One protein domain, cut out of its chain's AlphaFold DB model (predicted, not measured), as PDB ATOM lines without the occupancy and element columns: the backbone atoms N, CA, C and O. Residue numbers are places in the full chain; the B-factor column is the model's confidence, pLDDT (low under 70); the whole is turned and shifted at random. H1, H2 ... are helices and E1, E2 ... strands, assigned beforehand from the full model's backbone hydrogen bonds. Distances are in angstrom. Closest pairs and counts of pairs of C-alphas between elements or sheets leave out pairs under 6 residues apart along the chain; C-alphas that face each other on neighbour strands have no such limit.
ATOM      1  N   VAL A   4     246.697 229.688 163.487       52.12
ATOM      2  CA  VAL A   4     246.034 230.093 162.243       52.12
ATOM      3  C   VAL A   4     246.977 230.957 161.411       52.12
ATOM      4  O   VAL A   4     247.644 231.820 161.971       52.12
ATOM      5  N   ARG A   5     247.041 230.752 160.088       44.91
ATOM      6  CA  ARG A   5     247.742 231.666 159.173       44.91
ATOM      7  C   ARG A   5     246.718 232.491 158.402       44.91
ATOM      8  O   ARG A   5     246.135 231.973 157.457       44.91
ATOM      9  N   GLU A   6     246.581 233.772 158.726       42.97
ATOM     10  CA  GLU A   6     245.915 234.705 157.814       42.97
ATOM     11  C   GLU A   6     246.838 234.990 156.620       42.97
ATOM     12  O   GLU A   6     247.976 235.454 156.782       42.97
ATOM     13  N   TYR A   7     246.361 234.713 155.406       42.53
ATOM     14  CA  TYR A   7     246.945 235.286 154.198       42.53
ATOM     15  C   TYR A   7     246.247 236.616 153.937       42.53
ATOM     16  O   TYR A   7     245.095 236.657 153.525       42.53
ATOM     17  N   ASN A   8     246.948 237.725 154.167       41.69
ATOM     18  CA  ASN A   8     246.481 239.018 153.686       41.69
ATOM     19  C   ASN A   8     246.688 239.043 152.164       41.69
ATOM     20  O   ASN A   8     247.777 239.367 151.688       41.69
ATOM     21  N   ASP A   9     245.669 238.642 151.403       44.56
ATOM     22  CA  ASP A   9     245.741 238.425 149.952       44.56
ATOM     23  C   ASP A   9     245.756 239.736 149.133       44.56
ATOM     24  O   ASP A   9     245.349 239.809 147.974       44.56
ATOM     25  N   SER A  10     246.299 240.809 149.710       37.06
ATOM     26  CA  SER A  10     246.657 242.026 148.985       37.06
ATOM     27  C   SER A  10     248.023 241.866 148.303       37.06
ATOM     28  O   SER A  10     248.980 242.579 148.592       37.06
ATOM     29  N   GLY A  11     248.111 240.904 147.380       38.75
ATOM     30  CA  GLY A  11     249.135 240.849 146.333       38.75
ATOM     31  C   GLY A  11     250.583 240.979 146.811       38.75
ATOM     32  O   GLY A  11     251.201 242.026 146.649       38.75
ATOM     33  N   GLY A  12     251.158 239.891 147.327       39.44
ATOM     34  CA  GLY A  12     252.609 239.667 147.291       39.44
ATOM     35  C   GLY A  12     253.499 240.717 147.965       39.44
ATOM     36  O   GLY A  12     254.681 240.784 147.631       39.44
ATOM     37  N   ASN A  13     252.981 241.529 148.890       39.22
ATOM     38  CA  ASN A  13     253.793 242.502 149.611       39.22
ATOM     39  C   ASN A  13     254.343 241.869 150.910       39.22
ATOM     40  O   ASN A  13     253.579 241.674 151.854       39.22
ATOM     41  N   PRO A  14     255.650 241.552 151.011       45.09
ATOM     42  CA  PRO A  14     256.255 240.870 152.166       45.09
ATOM     43  C   PRO A  14     256.353 241.740 153.437       45.09
ATOM     44  O   PRO A  14     257.106 241.419 154.353       45.09
ATOM     45  N   LEU A  15     255.629 242.862 153.494       39.66
ATOM     46  CA  LEU A  15     255.715 243.869 154.555       39.66
ATOM     47  C   LEU A  15     254.766 243.632 155.736       39.66
ATOM     48  O   LEU A  15     254.855 244.360 156.723       39.66
ATOM     49  N   TYR A  16     253.900 242.620 155.679       42.56
ATOM     50  CA  TYR A  16     253.035 242.255 156.799       42.56
ATOM     51  C   TYR A  16     253.448 240.885 157.345       42.56
ATOM     52  O   TYR A  16     253.466 239.914 156.584       42.56
ATOM     53  N   PRO A  17     253.824 240.770 158.634       44.31
ATOM     54  CA  PRO A  17     254.079 239.467 159.230       44.31
ATOM     55  C   PRO A  17     252.805 238.628 159.121       44.31
ATOM     56  O   PRO A  17     251.710 239.149 159.330       44.31
ATOM     57  N   ALA A  18     252.944 237.339 158.803       46.25
ATOM     58  CA  ALA A  18     251.843 236.399 158.972       46.25
ATOM     59  C   ALA A  18     251.348 236.534 160.418       46.25
ATOM     60  O   ALA A  18     252.108 236.278 161.357       46.25
ATOM     61  N   MET A  19     250.120 237.024 160.598       45.41
ATOM     62  CA  MET A  19     249.535 237.127 161.923       45.41
ATOM     63  C   MET A  19     249.064 235.737 162.313       45.41
ATOM     64  O   MET A  19     248.150 235.172 161.723       45.41
ATOM     65  N   TYR A  20     249.767 235.177 163.286       56.78
ATOM     66  CA  TYR A  20     249.384 233.951 163.946       56.78
ATOM     67  C   TYR A  20     248.546 234.330 165.153       56.78
ATOM     68  O   TYR A  20     249.090 234.797 166.155       56.78
ATOM     69  N   TYR A  21     247.230 234.165 165.065       61.88
ATOM     70  CA  TYR A  21     246.402 234.247 166.256       61.88
ATOM     71  C   TYR A  21     246.160 232.853 166.819       61.88
ATOM     72  O   TYR A  21     246.158 231.834 166.124       61.88
ATOM     73  N   THR A  22     246.043 232.826 168.138       74.12
ATOM     74  CA  THR A  22     245.789 231.619 168.912       74.12
ATOM     75  C   THR A  22     244.368 231.683 169.395       74.12
ATOM     76  O   THR A  22     243.987 232.675 170.010       74.12
ATOM     77  N   ILE A  23     243.607 230.623 169.162       82.94
ATOM     78  CA  ILE A  23     242.257 230.523 169.700       82.94
ATOM     79  C   ILE A  23     242.378 230.118 171.176       82.94
ATOM     80  O   ILE A  23     242.862 229.010 171.456       82.94
ATOM     81  N   PRO A  24     241.985 230.977 172.138       84.62
ATOM     82  CA  PRO A  24     242.120 230.665 173.555       84.62
ATOM     83  C   PRO A  24     241.387 229.373 173.928       84.62
ATOM     84  O   PRO A  24     240.267 229.124 173.482       84.62
ATOM     85  N   GLY A  25     242.007 228.549 174.777       86.81
ATOM     86  CA  GLY A  25     241.421 227.289 175.230       86.81
ATOM     87  C   GLY A  25     241.642 226.102 174.290       86.81
ATOM     88  O   GLY A  25     241.129 225.026 174.591       86.81
ATOM     89  N   THR A  26     242.420 226.278 173.214       89.38
ATOM     90  CA  THR A  26     242.869 225.203 172.303       89.38
ATOM     91  C   THR A  26     244.302 224.734 172.591       89.38
ATOM     92  O   THR A  26     244.960 224.090 171.767       89.38
ATOM     93  N   ASP A  27     244.833 225.089 173.760       89.50
ATOM     94  CA  ASP A  27     246.214 224.824 174.162       89.50
ATOM     95  C   ASP A  27     246.522 223.325 174.183       89.50
ATOM     96  O   ASP A  27     247.559 222.912 173.661       89.50
ATOM     97  N   ASP A  28     245.574 222.525 174.672       90.69
ATOM     98  CA  ASP A  28     245.668 221.074 174.828       90.69
ATOM     99  C   ASP A  28     245.187 220.278 173.606       90.69
ATOM    100  O   ASP A  28     245.101 219.057 173.667       90.69
ATOM    101  N   PHE A  29     244.847 220.939 172.497       91.56
ATOM    102  CA  PHE A  29     244.310 220.249 171.327       91.56
ATOM    103  C   PHE A  29     245.385 219.429 170.609       91.56
ATOM    104  O   PHE A  29     246.430 219.949 170.211       91.56
ATOM    105  N   GLU A  30     245.073 218.160 170.377       93.38
ATOM    106  CA  GLU A  30     245.870 217.202 169.620       93.38
ATOM    107  C   GLU A  30     245.209 216.958 168.259       93.38
ATOM    108  O   GLU A  30     244.021 216.641 168.198       93.38
ATOM    109  N   LEU A  31     245.951 217.112 167.159       92.56
ATOM    110  CA  LEU A  31     245.418 216.848 165.818       92.56
ATOM    111  C   LEU A  31     245.074 215.361 165.674       92.56
ATOM    112  O   LEU A  31     245.927 214.500 165.884       92.56
ATOM    113  N   VAL A  32     243.832 215.076 165.281       94.31
ATOM    114  CA  VAL A  32     243.357 213.716 164.997       94.31
ATOM    115  C   VAL A  32     243.511 213.417 163.517       94.31
ATOM    116  O   VAL A  32     244.107 212.406 163.154       94.31
ATOM    117  N   THR A  33     242.959 214.282 162.663       93.19
ATOM    118  CA  THR A  33     243.034 214.130 161.211       93.19
ATOM    119  C   THR A  33     242.684 215.434 160.494       93.19
ATOM    120  O   THR A  33     242.024 216.304 161.064       93.19
ATOM    121  N   HIS A  34     243.110 215.548 159.237       90.38
ATOM    122  CA  HIS A  34     242.801 216.664 158.344       90.38
ATOM    123  C   HIS A  34     242.429 216.109 156.973       90.38
ATOM    124  O   HIS A  34     243.273 215.592 156.236       90.38
ATOM    125  N   PHE A  35     241.152 216.222 156.633       87.19
ATOM    126  CA  PHE A  35     240.692 216.078 155.266       87.19
ATOM    127  C   PHE A  35     240.836 217.441 154.590       87.19
ATOM    128  O   PHE A  35     240.133 218.387 154.926       87.19
ATOM    129  N   ASN A  36     241.770 217.530 153.655       83.12
ATOM    130  CA  ASN A  36     241.953 218.686 152.793       83.12
ATOM    131  C   ASN A  36     241.681 218.229 151.371       83.12
ATOM    132  O   ASN A  36     242.293 217.257 150.925       83.12
ATOM    133  N   ASP A  37     240.809 218.931 150.668       77.56
ATOM    134  CA  ASP A  37     240.672 218.823 149.228       77.56
ATOM    135  C   ASP A  37     240.752 220.221 148.624       77.56
ATOM    136  O   ASP A  37     239.787 220.978 148.569       77.56
ATOM    137  N   SER A  38     241.978 220.606 148.283       71.44
ATOM    138  CA  SER A  38     242.298 221.889 147.669       71.44
ATOM    139  C   SER A  38     242.799 221.678 146.250       71.44
ATOM    140  O   SER A  38     243.660 220.829 146.004       71.44
ATOM    141  N   GLY A  39     242.281 222.479 145.321       64.75
ATOM    142  CA  GLY A  39     242.610 222.401 143.906       64.75
ATOM    143  C   GLY A  39     242.556 223.777 143.254       64.75
ATOM    144  O   GLY A  39     241.488 224.353 143.074       64.75
ATOM    145  N   GLY A  40     243.715 224.293 142.843       69.06
ATOM    146  CA  GLY A  40     243.791 225.582 142.159       69.06
ATOM    147  C   GLY A  40     243.369 226.744 143.062       69.06
ATOM    148  O   GLY A  40     244.086 227.070 144.002       69.06
ATOM    149  N   TYR A  41     242.246 227.384 142.726       73.12
ATOM    150  CA  TYR A  41     241.726 228.561 143.429       73.12
ATOM    151  C   TYR A  41     240.815 228.202 144.607       73.12
ATOM    152  O   TYR A  41     240.620 229.050 145.465       73.12
ATOM    153  N   ASP A  42     240.300 226.973 144.680       76.62
ATOM    154  CA  ASP A  42     239.303 226.581 145.678       76.62
ATOM    155  C   ASP A  42     239.879 225.595 146.700       76.62
ATOM    156  O   ASP A  42     240.757 224.774 146.396       76.62
ATOM    157  N   TRP A  43     239.366 225.661 147.925       80.25
ATOM    158  CA  TRP A  43     239.710 224.748 149.009       80.25
ATOM    159  C   TRP A  43     238.463 224.247 149.730       80.25
ATOM    160  O   TRP A  43     237.445 224.932 149.826       80.25
ATOM    161  N   THR A  44     238.549 223.027 150.245       84.12
ATOM    162  CA  THR A  44     237.547 222.408 151.108       84.12
ATOM    163  C   THR A  44     238.263 221.633 152.198       84.12
ATOM    164  O   THR A  44     239.006 220.696 151.906       84.12
ATOM    165  N   ASP A  45     237.992 221.994 153.447       86.88
ATOM    166  CA  ASP A  45     238.681 221.451 154.607       86.88
ATOM    167  C   ASP A  45     237.703 220.937 155.654       86.88
ATOM    168  O   ASP A  45     236.669 221.541 155.937       86.88
ATOM    169  N   TRP A  46     238.091 219.833 156.276       91.12
ATOM    170  CA  TRP A  46     237.512 219.316 157.502       91.12
ATOM    171  C   TRP A  46     238.656 218.834 158.388       91.12
ATOM    172  O   TRP A  46     239.462 217.988 157.993       91.12
ATOM    173  N   VAL A  47     238.764 219.396 159.585       92.75
ATOM    174  CA  VAL A  47     239.864 219.137 160.513       92.75
ATOM    175  C   VAL A  47     239.287 218.772 161.863       92.75
ATOM    176  O   VAL A  47     238.424 219.480 162.379       92.75
ATOM    177  N   ALA A  48     239.799 217.695 162.453       95.06
ATOM    178  CA  ALA A  48     239.424 217.263 163.788       95.06
ATOM    179  C   ALA A  48     240.614 217.298 164.741       95.06
ATOM    180  O   ALA A  48     241.692 216.770 164.452       95.06
ATOM    181  N   TRP A  49     240.364 217.826 165.933       95.56
ATOM    182  CA  TRP A  49     241.259 217.776 167.081       95.56
ATOM    183  C   TRP A  49     240.590 217.069 168.254       95.56
ATOM    184  O   TRP A  49     239.365 216.974 168.327       95.56
ATOM    185  N   TYR A  50     241.393 216.596 169.198       95.44
ATOM    186  CA  TYR A  50     240.951 216.073 170.483       95.44
ATOM    187  C   TYR A  50     241.527 216.925 171.612       95.44
ATOM    188  O   TYR A  50     242.716 217.220 171.609       95.44
ATOM    189  N   SER A  51     240.701 217.294 172.587       94.88
ATOM    190  CA  SER A  51     241.146 217.929 173.832       94.88
ATOM    191  C   SER A  51     241.170 216.873 174.936       94.88
ATOM    192  O   SER A  51     240.096 216.425 175.355       94.88
ATOM    193  N   PRO A  52     242.344 216.468 175.447       93.50
ATOM    194  CA  PRO A  52     242.429 215.533 176.559       93.50
ATOM    195  C   PRO A  52     241.805 216.085 177.839       93.50
ATOM    196  O   PRO A  52     241.147 215.339 178.566       93.50
ATOM    197  N   THR A  53     241.937 217.392 178.098       93.31
ATOM    198  CA  THR A  53     241.351 218.020 179.290       93.31
ATOM    199  C   THR A  53     239.823 217.990 179.247       93.31
ATOM    200  O   THR A  53     239.185 217.763 180.273       93.31
ATOM    201  N   ARG A  54     239.218 218.169 178.066       94.19
ATOM    202  CA  ARG A  54     237.752 218.166 177.888       94.19
ATOM    203  C   ARG A  54     237.186 216.801 177.504       94.19
ATOM    204  O   ARG A  54     235.977 216.600 177.560       94.19
ATOM    205  N   ARG A  55     238.055 215.864 177.126       95.31
ATOM    206  CA  ARG A  55     237.731 214.506 176.675       95.31
ATOM    207  C   ARG A  55     236.727 214.480 175.521       95.31
ATOM    208  O   ARG A  55     235.843 213.625 175.483       95.31
ATOM    209  N   MET A  56     236.868 215.409 174.582       96.38
ATOM    210  CA  MET A  56     235.975 215.559 173.433       96.38
ATOM    211  C   MET A  56     236.749 215.997 172.190       96.38
ATOM    212  O   MET A  56     237.861 216.526 172.283       96.38
ATOM    213  N   TYR A  57     236.152 215.736 171.036       96.75
ATOM    214  CA  TYR A  57     236.649 216.143 169.734       96.75
ATOM    215  C   TYR A  57     236.069 217.498 169.351       96.75
ATOM    216  O   TYR A  57     234.929 217.794 169.701       96.75
ATOM    217  N   PHE A  58     236.843 218.271 168.603       96.12
ATOM    218  CA  PHE A  58     236.465 219.567 168.057       96.12
ATOM    219  C   PHE A  58     236.770 219.577 166.570       96.12
ATOM    220  O   PHE A  58     237.855 219.161 166.161       96.12
ATOM    221  N   VAL A  59     235.813 220.038 165.781       95.12
ATOM    222  CA  VAL A  59     235.871 220.037 164.328       95.12
ATOM    223  C   VAL A  59     235.731 221.457 163.814       95.12
ATOM    224  O   VAL A  59     234.809 222.175 164.201       95.12
ATOM    225  N   ALA A  60     236.644 221.823 162.921       92.00
ATOM    226  CA  ALA A  60     236.491 222.959 162.031       92.00
ATOM    227  C   ALA A  60     236.308 222.423 160.616       92.00
ATOM    228  O   ALA A  60     237.039 221.532 160.181       92.00
ATOM    229  N   SER A  61     235.335 222.955 159.893       90.12
ATOM    230  CA  SER A  61     235.133 222.613 158.496       90.12
ATOM    231  C   SER A  61     234.661 223.816 157.691       90.12
ATOM    232  O   SER A  61     234.041 224.731 158.231       90.12
ATOM    233  N   GLY A  62     234.974 223.829 156.403       86.25
ATOM    234  CA  GLY A  62     234.710 224.976 155.553       86.25
ATOM    235  C   GLY A  62     235.120 224.723 154.116       86.25
ATOM    236  O   GLY A  62     235.738 223.712 153.782       86.25
ATOM    237  N   SER A  63     234.750 225.657 153.259       83.38
ATOM    238  CA  SER A  63     235.202 225.706 151.878       83.38
ATOM    239  C   SER A  63     235.270 227.157 151.444       83.38
ATOM    240  O   SER A  63     234.437 227.965 151.863       83.38
ATOM    241  N   GLY A  64     236.219 227.477 150.585       79.12
ATOM    242  CA  GLY A  64     236.429 228.840 150.141       79.12
ATOM    243  C   GLY A  64     237.342 228.902 148.937       79.12
ATOM    244  O   GLY A  64     237.524 227.914 148.223       79.12
ATOM    245  N   CYS A  65     237.900 230.085 148.723       76.69
ATOM    246  CA  CYS A  65     238.820 230.352 147.634       76.69
ATOM    247  C   CYS A  65     240.164 230.856 148.163       76.69
ATOM    248  O   CYS A  65     240.294 231.141 149.346       76.69
ATOM    249  N   SER A  66     241.187 230.972 147.318       71.06
ATOM    250  CA  SER A  66     242.571 231.233 147.748       71.06
ATOM    251  C   SER A  66     242.757 232.500 148.593       71.06
ATOM    252  O   SER A  66     243.782 232.635 149.253       71.06
ATOM    253  N   CYS A  67     241.773 233.403 148.572       69.81
ATOM    254  CA  CYS A  67     241.739 234.641 149.343       69.81
ATOM    255  C   CYS A  67     241.332 234.477 150.812       69.81
ATOM    256  O   CYS A  67     241.432 235.444 151.564       69.81
ATOM    257  N   ASN A  68     240.843 233.304 151.216       71.75
ATOM    258  CA  ASN A  68     240.536 232.991 152.606       71.75
ATOM    259  C   ASN A  68     241.106 231.626 153.006       71.75
ATOM    260  O   ASN A  68     241.556 230.838 152.175       71.75
ATOM    261  N   SER A  69     241.111 231.358 154.303       73.06
ATOM    262  CA  SER A  69     241.531 230.093 154.890       73.06
ATOM    263  C   SER A  69     240.425 229.517 155.770       73.06
ATOM    264  O   SER A  69     239.607 230.267 156.297       73.06
ATOM    265  N   LEU A  70     240.428 228.193 155.990       75.44
ATOM    266  CA  LEU A  70     239.506 227.530 156.930       75.44
ATOM    267  C   LEU A  70     239.459 228.250 158.273       75.44
ATOM    268  O   LEU A  70     238.426 228.344 158.923       75.44
ATOM    269  N   THR A  71     240.622 228.707 158.701       73.25
ATOM    270  CA  THR A  71     240.821 229.263 160.015       73.25
ATOM    271  C   THR A  71     240.303 230.688 160.153       73.25
ATOM    272  O   THR A  71     240.083 231.090 161.281       73.25
ATOM    273  N   ASP A  72     240.018 231.411 159.066       74.25
ATOM    274  CA  ASP A  72     239.512 232.795 159.114       74.25
ATOM    275  C   ASP A  72     238.112 232.909 159.752       74.25
ATOM    276  O   ASP A  72     237.689 234.006 160.106       74.25
ATOM    277  N   ASP A  73     237.402 231.793 159.933       79.44
ATOM    278  CA  ASP A  73     236.053 231.759 160.508       79.44
ATOM    279  C   ASP A  73     236.016 231.298 161.983       79.44
ATOM    280  O   ASP A  73     234.941 231.243 162.580       79.44
ATOM    281  N   TYR A  74     237.163 230.971 162.598       82.50
ATOM    282  CA  TYR A  74     237.228 230.356 163.934       82.50
ATOM    283  C   TYR A  74     237.997 231.233 164.924       82.50
ATOM    284  O   TYR A  74     239.226 231.242 164.950       82.50
ATOM    285  N   TYR A  75     237.276 231.915 165.814       82.94
ATOM    286  CA  TYR A  75     237.843 232.885 166.761       82.94
ATOM    287  C   TYR A  75     237.743 232.428 168.217       82.94
ATOM    288  O   TYR A  75     238.487 232.888 169.088       82.94
ATOM    289  N   THR A  76     236.814 231.521 168.503       86.38
ATOM    290  CA  THR A  76     236.477 231.049 169.839       86.38
ATOM    291  C   THR A  76     236.280 229.539 169.851       86.38
ATOM    292  O   THR A  76     236.029 228.901 168.832       86.38
ATOM    293  N   LEU A  77     236.336 228.945 171.044       86.75
ATOM    294  CA  LEU A  77     236.031 227.525 171.224       86.75
ATOM    295  C   LEU A  77     234.601 227.163 170.772       86.75
ATOM    296  O   LEU A  77     234.359 226.022 170.394       86.75
ATOM    297  N   GLY A  78     233.666 228.119 170.827       89.38
ATOM    298  CA  GLY A  78     232.266 227.915 170.451       89.38
ATOM    299  C   GLY A  78     232.030 227.801 168.945       89.38
ATOM    300  O   GLY A  78     230.961 227.345 168.552       89.38
ATOM    301  N   ASP A  79     233.015 228.171 168.126       90.12
ATOM    302  CA  ASP A  79     232.906 228.107 166.664       90.12
ATOM    303  C   ASP A  79     233.125 226.679 166.139       90.12
ATOM    304  O   ASP A  79     232.710 226.334 165.036       90.12
ATOM    305  N   PHE A  80     233.740 225.812 166.949       92.62
ATOM    306  CA  PHE A  80     233.969 224.413 166.611       92.62
ATOM    307  C   PHE A  80     232.730 223.562 166.876       92.62
ATOM    308  O   PHE A  80     232.086 223.659 167.923       92.62
ATOM    309  N   VAL A  81     232.477 222.606 165.985       95.94
ATOM    310  CA  VAL A  81     231.517 221.533 166.257       95.94
ATOM    311  C   VAL A  81     232.176 220.508 167.178       95.94
ATOM    312  O   VAL A  81     233.289 220.056 166.915       95.94
ATOM    313  N   SER A  82     231.512 220.130 168.271       96.75
ATOM    314  CA  SER A  82     232.087 219.225 169.273       96.75
ATOM    315  C   SER A  82     231.430 217.844 169.295       96.75
ATOM    316  O   SER A  82     230.204 217.737 169.259       96.75
ATOM    317  N   PHE A  83     232.231 216.790 169.474       97.56
ATOM    318  CA  PHE A  83     231.762 215.402 169.539       97.56
ATOM    319  C   PHE A  83     232.351 214.644 170.732       97.56
ATOM    320  O   PHE A  83     233.533 214.761 171.044       97.56
ATOM    321  N   HIS A  84     231.554 213.790 171.377       96.00
ATOM    322  CA  HIS A  84     232.010 212.978 172.516       96.00
ATOM    323  C   HIS A  84     232.559 211.601 172.128       96.00
ATOM    324  O   HIS A  84     233.168 210.925 172.958       96.00
ATOM    325  N   SER A  85     232.344 211.149 170.892       96.56
ATOM    326  CA  SER A  85     232.754 209.815 170.463       96.56
ATOM    327  C   SER A  85     233.371 209.830 169.072       96.56
ATOM    328  O   SER A  85     233.078 210.680 168.233       96.56
ATOM    329  N   LYS A  86     234.219 208.831 168.816       97.31
ATOM    330  CA  LYS A  86     234.754 208.576 167.474       97.31
ATOM    331  C   LYS A  86     233.649 208.224 166.484       97.31
ATOM    332  O   LYS A  86     233.814 208.435 165.293       97.31
ATOM    333  N   GLU A  87     232.553 207.632 166.950       97.38
ATOM    334  CA  GLU A  87     231.453 207.222 166.083       97.38
ATOM    335  C   GLU A  87     230.734 208.433 165.488       97.38
ATOM    336  O   GLU A  87     230.599 208.509 164.269       97.38
ATOM    337  N   THR A  88     230.371 209.417 166.317       97.50
ATOM    338  CA  THR A  88     229.720 210.640 165.831       97.50
ATOM    339  C   THR A  88     230.678 211.519 165.032       97.50
ATOM    340  O   THR A  88     230.272 212.064 164.014       97.50
ATOM    341  N   LEU A  89     231.960 211.564 165.409       97.62
ATOM    342  CA  LEU A  89     232.995 212.243 164.626       97.62
ATOM    343  C   LEU A  89     233.139 211.657 163.209       97.62
ATOM    344  O   LEU A  89     233.238 212.391 162.231       97.62
ATOM    345  N   LYS A  90     233.146 210.324 163.083       96.62
ATOM    346  CA  LYS A  90     233.208 209.657 161.773       96.62
ATOM    347  C   LYS A  90     231.956 209.925 160.944       96.62
ATOM    348  O   LYS A  90     232.073 210.121 159.739       96.62
ATOM    349  N   ALA A  91     230.780 209.902 161.572       95.50
ATOM    350  CA  ALA A  91     229.526 210.198 160.887       95.50
ATOM    351  C   ALA A  91     229.521 211.627 160.319       95.50
ATOM    352  O   ALA A  91     229.111 211.814 159.177       95.50
ATOM    353  N   ASP A  92     230.048 212.593 161.075       96.12
ATOM    354  CA  ASP A  92     230.194 213.982 160.634       96.12
ATOM    355  C   ASP A  92     231.118 214.117 159.414       96.12
ATOM    356  O   ASP A  92     230.706 214.680 158.404       96.12
ATOM    357  N   LEU A  93     232.306 213.497 159.436       93.06
ATOM    358  CA  LEU A  93     233.209 213.473 158.275       93.06
ATOM    359  C   LEU A  93     232.540 212.863 157.031       93.06
ATOM    360  O   LEU A  93     232.671 213.379 155.921       93.06
ATOM    361  N   VAL A  94     231.822 211.749 157.202       91.38
ATOM    362  CA  VAL A  94     231.114 211.096 156.093       91.38
ATOM    363  C   VAL A  94     230.011 212.003 155.544       91.38
ATOM    364  O   VAL A  94     229.877 212.097 154.324       91.38
ATOM    365  N   SER A  95     229.256 212.689 156.412       90.81
ATOM    366  CA  SER A  95     228.242 213.668 155.999       90.81
ATOM    367  C   SER A  95     228.876 214.829 155.240       90.81
ATOM    368  O   SER A  95     228.480 215.097 154.112       90.81
ATOM    369  N   PHE A  96     229.928 215.438 155.798       89.38
ATOM    370  CA  PHE A  96     230.657 216.556 155.199       89.38
ATOM    371  C   PHE A  96     231.090 216.264 153.757       89.38
ATOM    372  O   PHE A  96     230.944 217.118 152.879       89.38
ATOM    373  N   ILE A  97     231.613 215.059 153.514       85.00
ATOM    374  CA  ILE A  97     232.055 214.628 152.186       85.00
ATOM    375  C   ILE A  97     230.865 214.350 151.266       85.00
ATOM    376  O   ILE A  97     230.895 214.757 150.109       85.00
ATOM    377  N   ASN A  98     229.834 213.655 151.754       83.06
ATOM    378  CA  ASN A  98     228.653 213.339 150.946       83.06
ATOM    379  C   ASN A  98     227.896 214.600 150.502       83.06
ATOM    380  O   ASN A  98     227.386 214.626 149.388       83.06
ATOM    381  N   ASP A  99     227.836 215.628 151.351       80.88
ATOM    382  CA  ASP A  99     227.113 216.870 151.059       80.88
ATOM    383  C   ASP A  99     227.837 217.747 150.025       80.88
ATOM    384  O   ASP A  99     227.198 218.509 149.303       80.88
ATOM    385  N   ARG A 100     229.173 217.663 149.952       72.81
ATOM    386  CA  ARG A 100     229.993 218.528 149.079       72.81
ATOM    387  C   ARG A 100     230.396 217.895 147.767       72.81
ATOM    388  O   ARG A 100     230.645 218.600 146.795       72.81
ATOM    389  N   TYR A 101     230.471 216.578 147.738       67.94
ATOM    390  CA  TYR A 101     230.852 215.860 146.549       67.94
ATOM    391  C   TYR A 101     229.694 214.966 146.147       67.94
ATOM    392  O   TYR A 101     229.375 213.998 146.838       67.94
ATOM    393  N   GLU A 102     229.119 215.241 144.977       55.41
ATOM    394  CA  GLU A 102     228.286 214.290 144.238       55.41
ATOM    395  C   GLU A 102     229.154 213.099 143.770       55.41
ATOM    396  O   GLU A 102     229.307 212.818 142.583       55.41
ATOM    397  N   TYR A 103     229.814 212.400 144.696       50.69
ATOM    398  CA  TYR A 103     230.588 211.215 144.376       50.69
ATOM    399  C   TYR A 103     229.614 210.098 144.017       50.69
ATOM    400  O   TYR A 103     228.935 209.535 144.873       50.69
ATOM    401  N   THR A 104     229.603 209.739 142.740       46.06
ATOM    402  CA  THR A 104     228.855 208.597 142.205       46.06
ATOM    403  C   THR A 104     229.438 207.238 142.629       46.06
ATOM    404  O   THR A 104     228.744 206.233 142.505       46.06
ATOM    405  N   ASP A 105     230.665 207.183 143.179       48.84
ATOM    406  CA  ASP A 105     231.306 205.952 143.680       48.84
ATOM    407  C   ASP A 105     232.197 206.204 144.921       48.84
ATOM    408  O   ASP A 105     233.037 207.108 144.946       48.84
ATOM    409  N   LEU A 106     232.044 205.359 145.948       49.88
ATOM    410  CA  LEU A 106     232.865 205.317 147.168       49.88
ATOM    411  C   LEU A 106     234.344 204.991 146.884       49.88
ATOM    412  O   LEU A 106     235.213 205.382 147.660       49.88
ATOM    413  N   ARG A 107     234.657 204.322 145.765       47.66
ATOM    414  CA  ARG A 107     236.033 203.946 145.376       47.66
ATOM    415  C   ARG A 107     236.915 205.134 144.979       47.66
ATOM    416  O   ARG A 107     238.131 204.989 144.945       47.66
ATOM    417  N   ASN A 108     236.323 206.303 144.734       54.47
ATOM    418  CA  ASN A 108     237.040 207.551 144.452       54.47
ATOM    419  C   ASN A 108     237.357 208.363 145.720       54.47
ATOM    420  O   ASN A 108     237.682 209.543 145.623       54.47
ATOM    421  N   ARG A 109     237.278 207.751 146.911       64.56
ATOM    422  CA  ARG A 109     237.504 208.419 148.202       64.56
ATOM    423  C   ARG A 109     238.789 207.970 148.920       64.56
ATOM    424  O   ARG A 109     238.720 207.719 150.123       64.56
ATOM    425  N   PRO A 110     239.971 207.895 148.271       58.78
ATOM    426  CA  PRO A 110     241.187 207.411 148.935       58.78
ATOM    427  C   PRO A 110     241.539 208.226 150.193       58.78
ATOM    428  O   PRO A 110     242.088 207.689 151.143       58.78
ATOM    429  N   ARG A 111     241.127 209.500 150.257       71.25
ATOM    430  CA  ARG A 111     241.299 210.347 151.443       71.25
ATOM    431  C   ARG A 111     240.333 210.032 152.592       71.25
ATOM    432  O   ARG A 111     240.687 210.280 153.740       71.25
ATOM    433  N   LEU A 112     239.131 209.509 152.333       83.06
ATOM    434  CA  LEU A 112     238.163 209.216 153.398       83.06
ATOM    435  C   LEU A 112     238.631 208.041 154.255       83.06
ATOM    436  O   LEU A 112     238.643 208.153 155.478       83.06
ATOM    437  N   ASP A 113     239.054 206.946 153.626       86.25
ATOM    438  CA  ASP A 113     239.471 205.742 154.347       86.25
ATOM    439  C   ASP A 113     240.669 206.022 155.266       86.25
ATOM    440  O   ASP A 113     240.654 205.620 156.432       86.25
ATOM    441  N   ASP A 114     241.643 206.806 154.794       87.62
ATOM    442  CA  ASP A 114     242.795 207.236 155.592       87.62
ATOM    443  C   ASP A 114     242.376 208.096 156.795       87.62
ATOM    444  O   ASP A 114     242.836 207.872 157.917       87.62
ATOM    445  N   ASN A 115     241.446 209.040 156.603       91.38
ATOM    446  CA  ASN A 115     240.935 209.879 157.691       91.38
ATOM    447  C   ASN A 115     240.111 209.061 158.709       91.38
ATOM    448  O   ASN A 115     240.245 209.252 159.921       91.38
ATOM    449  N   LEU A 116     239.299 208.098 158.256       93.44
ATOM    450  CA  LEU A 116     238.574 207.182 159.147       93.44
ATOM    451  C   LEU A 116     239.536 206.275 159.923       93.44
ATOM    452  O   LEU A 116     239.316 206.012 161.110       93.44
ATOM    453  N   ALA A 117     240.605 205.804 159.279       92.44
ATOM    454  CA  ALA A 117     241.656 205.024 159.920       92.44
ATOM    455  C   ALA A 117     242.416 205.857 160.964       92.44
ATOM    456  O   ALA A 117     242.651 205.364 162.074       92.44
ATOM    457  N   ALA A 118     242.719 207.125 160.672       93.00
ATOM    458  CA  ALA A 118     243.317 208.060 161.623       93.00
ATOM    459  C   ALA A 118     242.415 208.254 162.852       93.00
ATOM    460  O   ALA A 118     242.854 208.020 163.979       93.00
ATOM    461  N   ILE A 119     241.117 208.526 162.661       95.50
ATOM    462  CA  ILE A 119     240.156 208.643 163.771       95.50
ATOM    463  C   ILE A 119     240.108 207.354 164.608       95.50
ATOM    464  O   ILE A 119     240.179 207.393 165.840       95.50
ATOM    465  N   ASN A 120     240.003 206.186 163.969       96.31
ATOM    466  CA  ASN A 120     239.926 204.910 164.685       96.31
ATOM    467  C   ASN A 120     241.204 204.617 165.484       96.31
ATOM    468  O   ASN A 120     241.112 204.205 166.643       96.31
ATOM    469  N   SER A 121     242.375 204.870 164.903       95.19
ATOM    470  CA  SER A 121     243.676 204.576 165.515       95.19
ATOM    471  C   SER A 121     244.151 205.629 166.520       95.19
ATOM    472  O   SER A 121     244.981 205.299 167.368       95.19
ATOM    473  N   PHE A 122     243.592 206.845 166.487       94.88
ATOM    474  CA  PHE A 122     243.999 207.952 167.350       94.88
ATOM    475  C   PHE A 122     243.967 207.585 168.838       94.88
ATOM    476  O   PHE A 122     242.978 207.038 169.346       94.88
TER     477      PHE A 122
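This is residues 4 to 122 of the 129 residues of an uncharacterized protein of Agromyces sp. CF514 (UniProt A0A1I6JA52). A twisted sheet of three long strands, E2, E3 and E4, with short E5 at one edge, has one face covered by a helical hairpin, H2 and H3. Short H1 is on the opposite face, and residues 4 to 19 form a long loop leading to E1, far from the sheet. The 119 printed residues hold E1 E2 E3 E4 H1 E5 H2 H3 along the chain, a mixed class; the sheet, E2 E3 E4 E5, is antiparallel. The whole is compact, radius of gyration of the C-alphas 15.5 A, spanning 45 by 39 by 20 A.

E2, residues 30 to 39, E3, residues 42 to 51, and E4, residues 56 to 65, form a meander, each strand the antiparallel neighbour of the one before. Within hydrogen-bond range are N 35 and O 46, 2.8 A, and N 47 and O 60, 2.8 A. E5, residues 81 to 83, is the antiparallel neighbour of E4, with N 59 and O 81 at 2.8 A. H2, residues 86 to 100, lies over E3 and E4 at a height over the sheet of 9.4 A. H3, residues 110 to 121, lies over E2 on the same face, the closest C-alphas being Thr 33 and Asn 115, 5.9 A. H2 and H3 touch at Lys 90 and Leu 116, closest C-alphas 6.5 A, opposite ways at a shallow tilt of 15 degrees. H1, residues 70 to 73, is on the opposite face, its C-alpha 70 being 5.6 A from that of Gly 62. Every O i to N i+4 pair is within hydrogen-bond range in H2, 7 of 8 in H3; H1 is too short for one.

E2 begins at C-alpha 30 (245.870, 217.202, 169.620), bends by 52 degrees at residue 33 and measures 26.4 A; E3 measures 29.5 A and E4 29.9 A. H2 measures 21.4 A, and H3, 17.0 A, ends at C-alpha 121 (243.676, 204.576, 165.515). E1, residues 20 to 22, pairs with no named strand.

The C-alphas of Leu 15 and Asp 105 are farthest apart, 46.4 A. The printed part has no cut and no long link. Under 70 in pLDDT are residues 4 to 21, 39 to 40, 67 and 101 to 110.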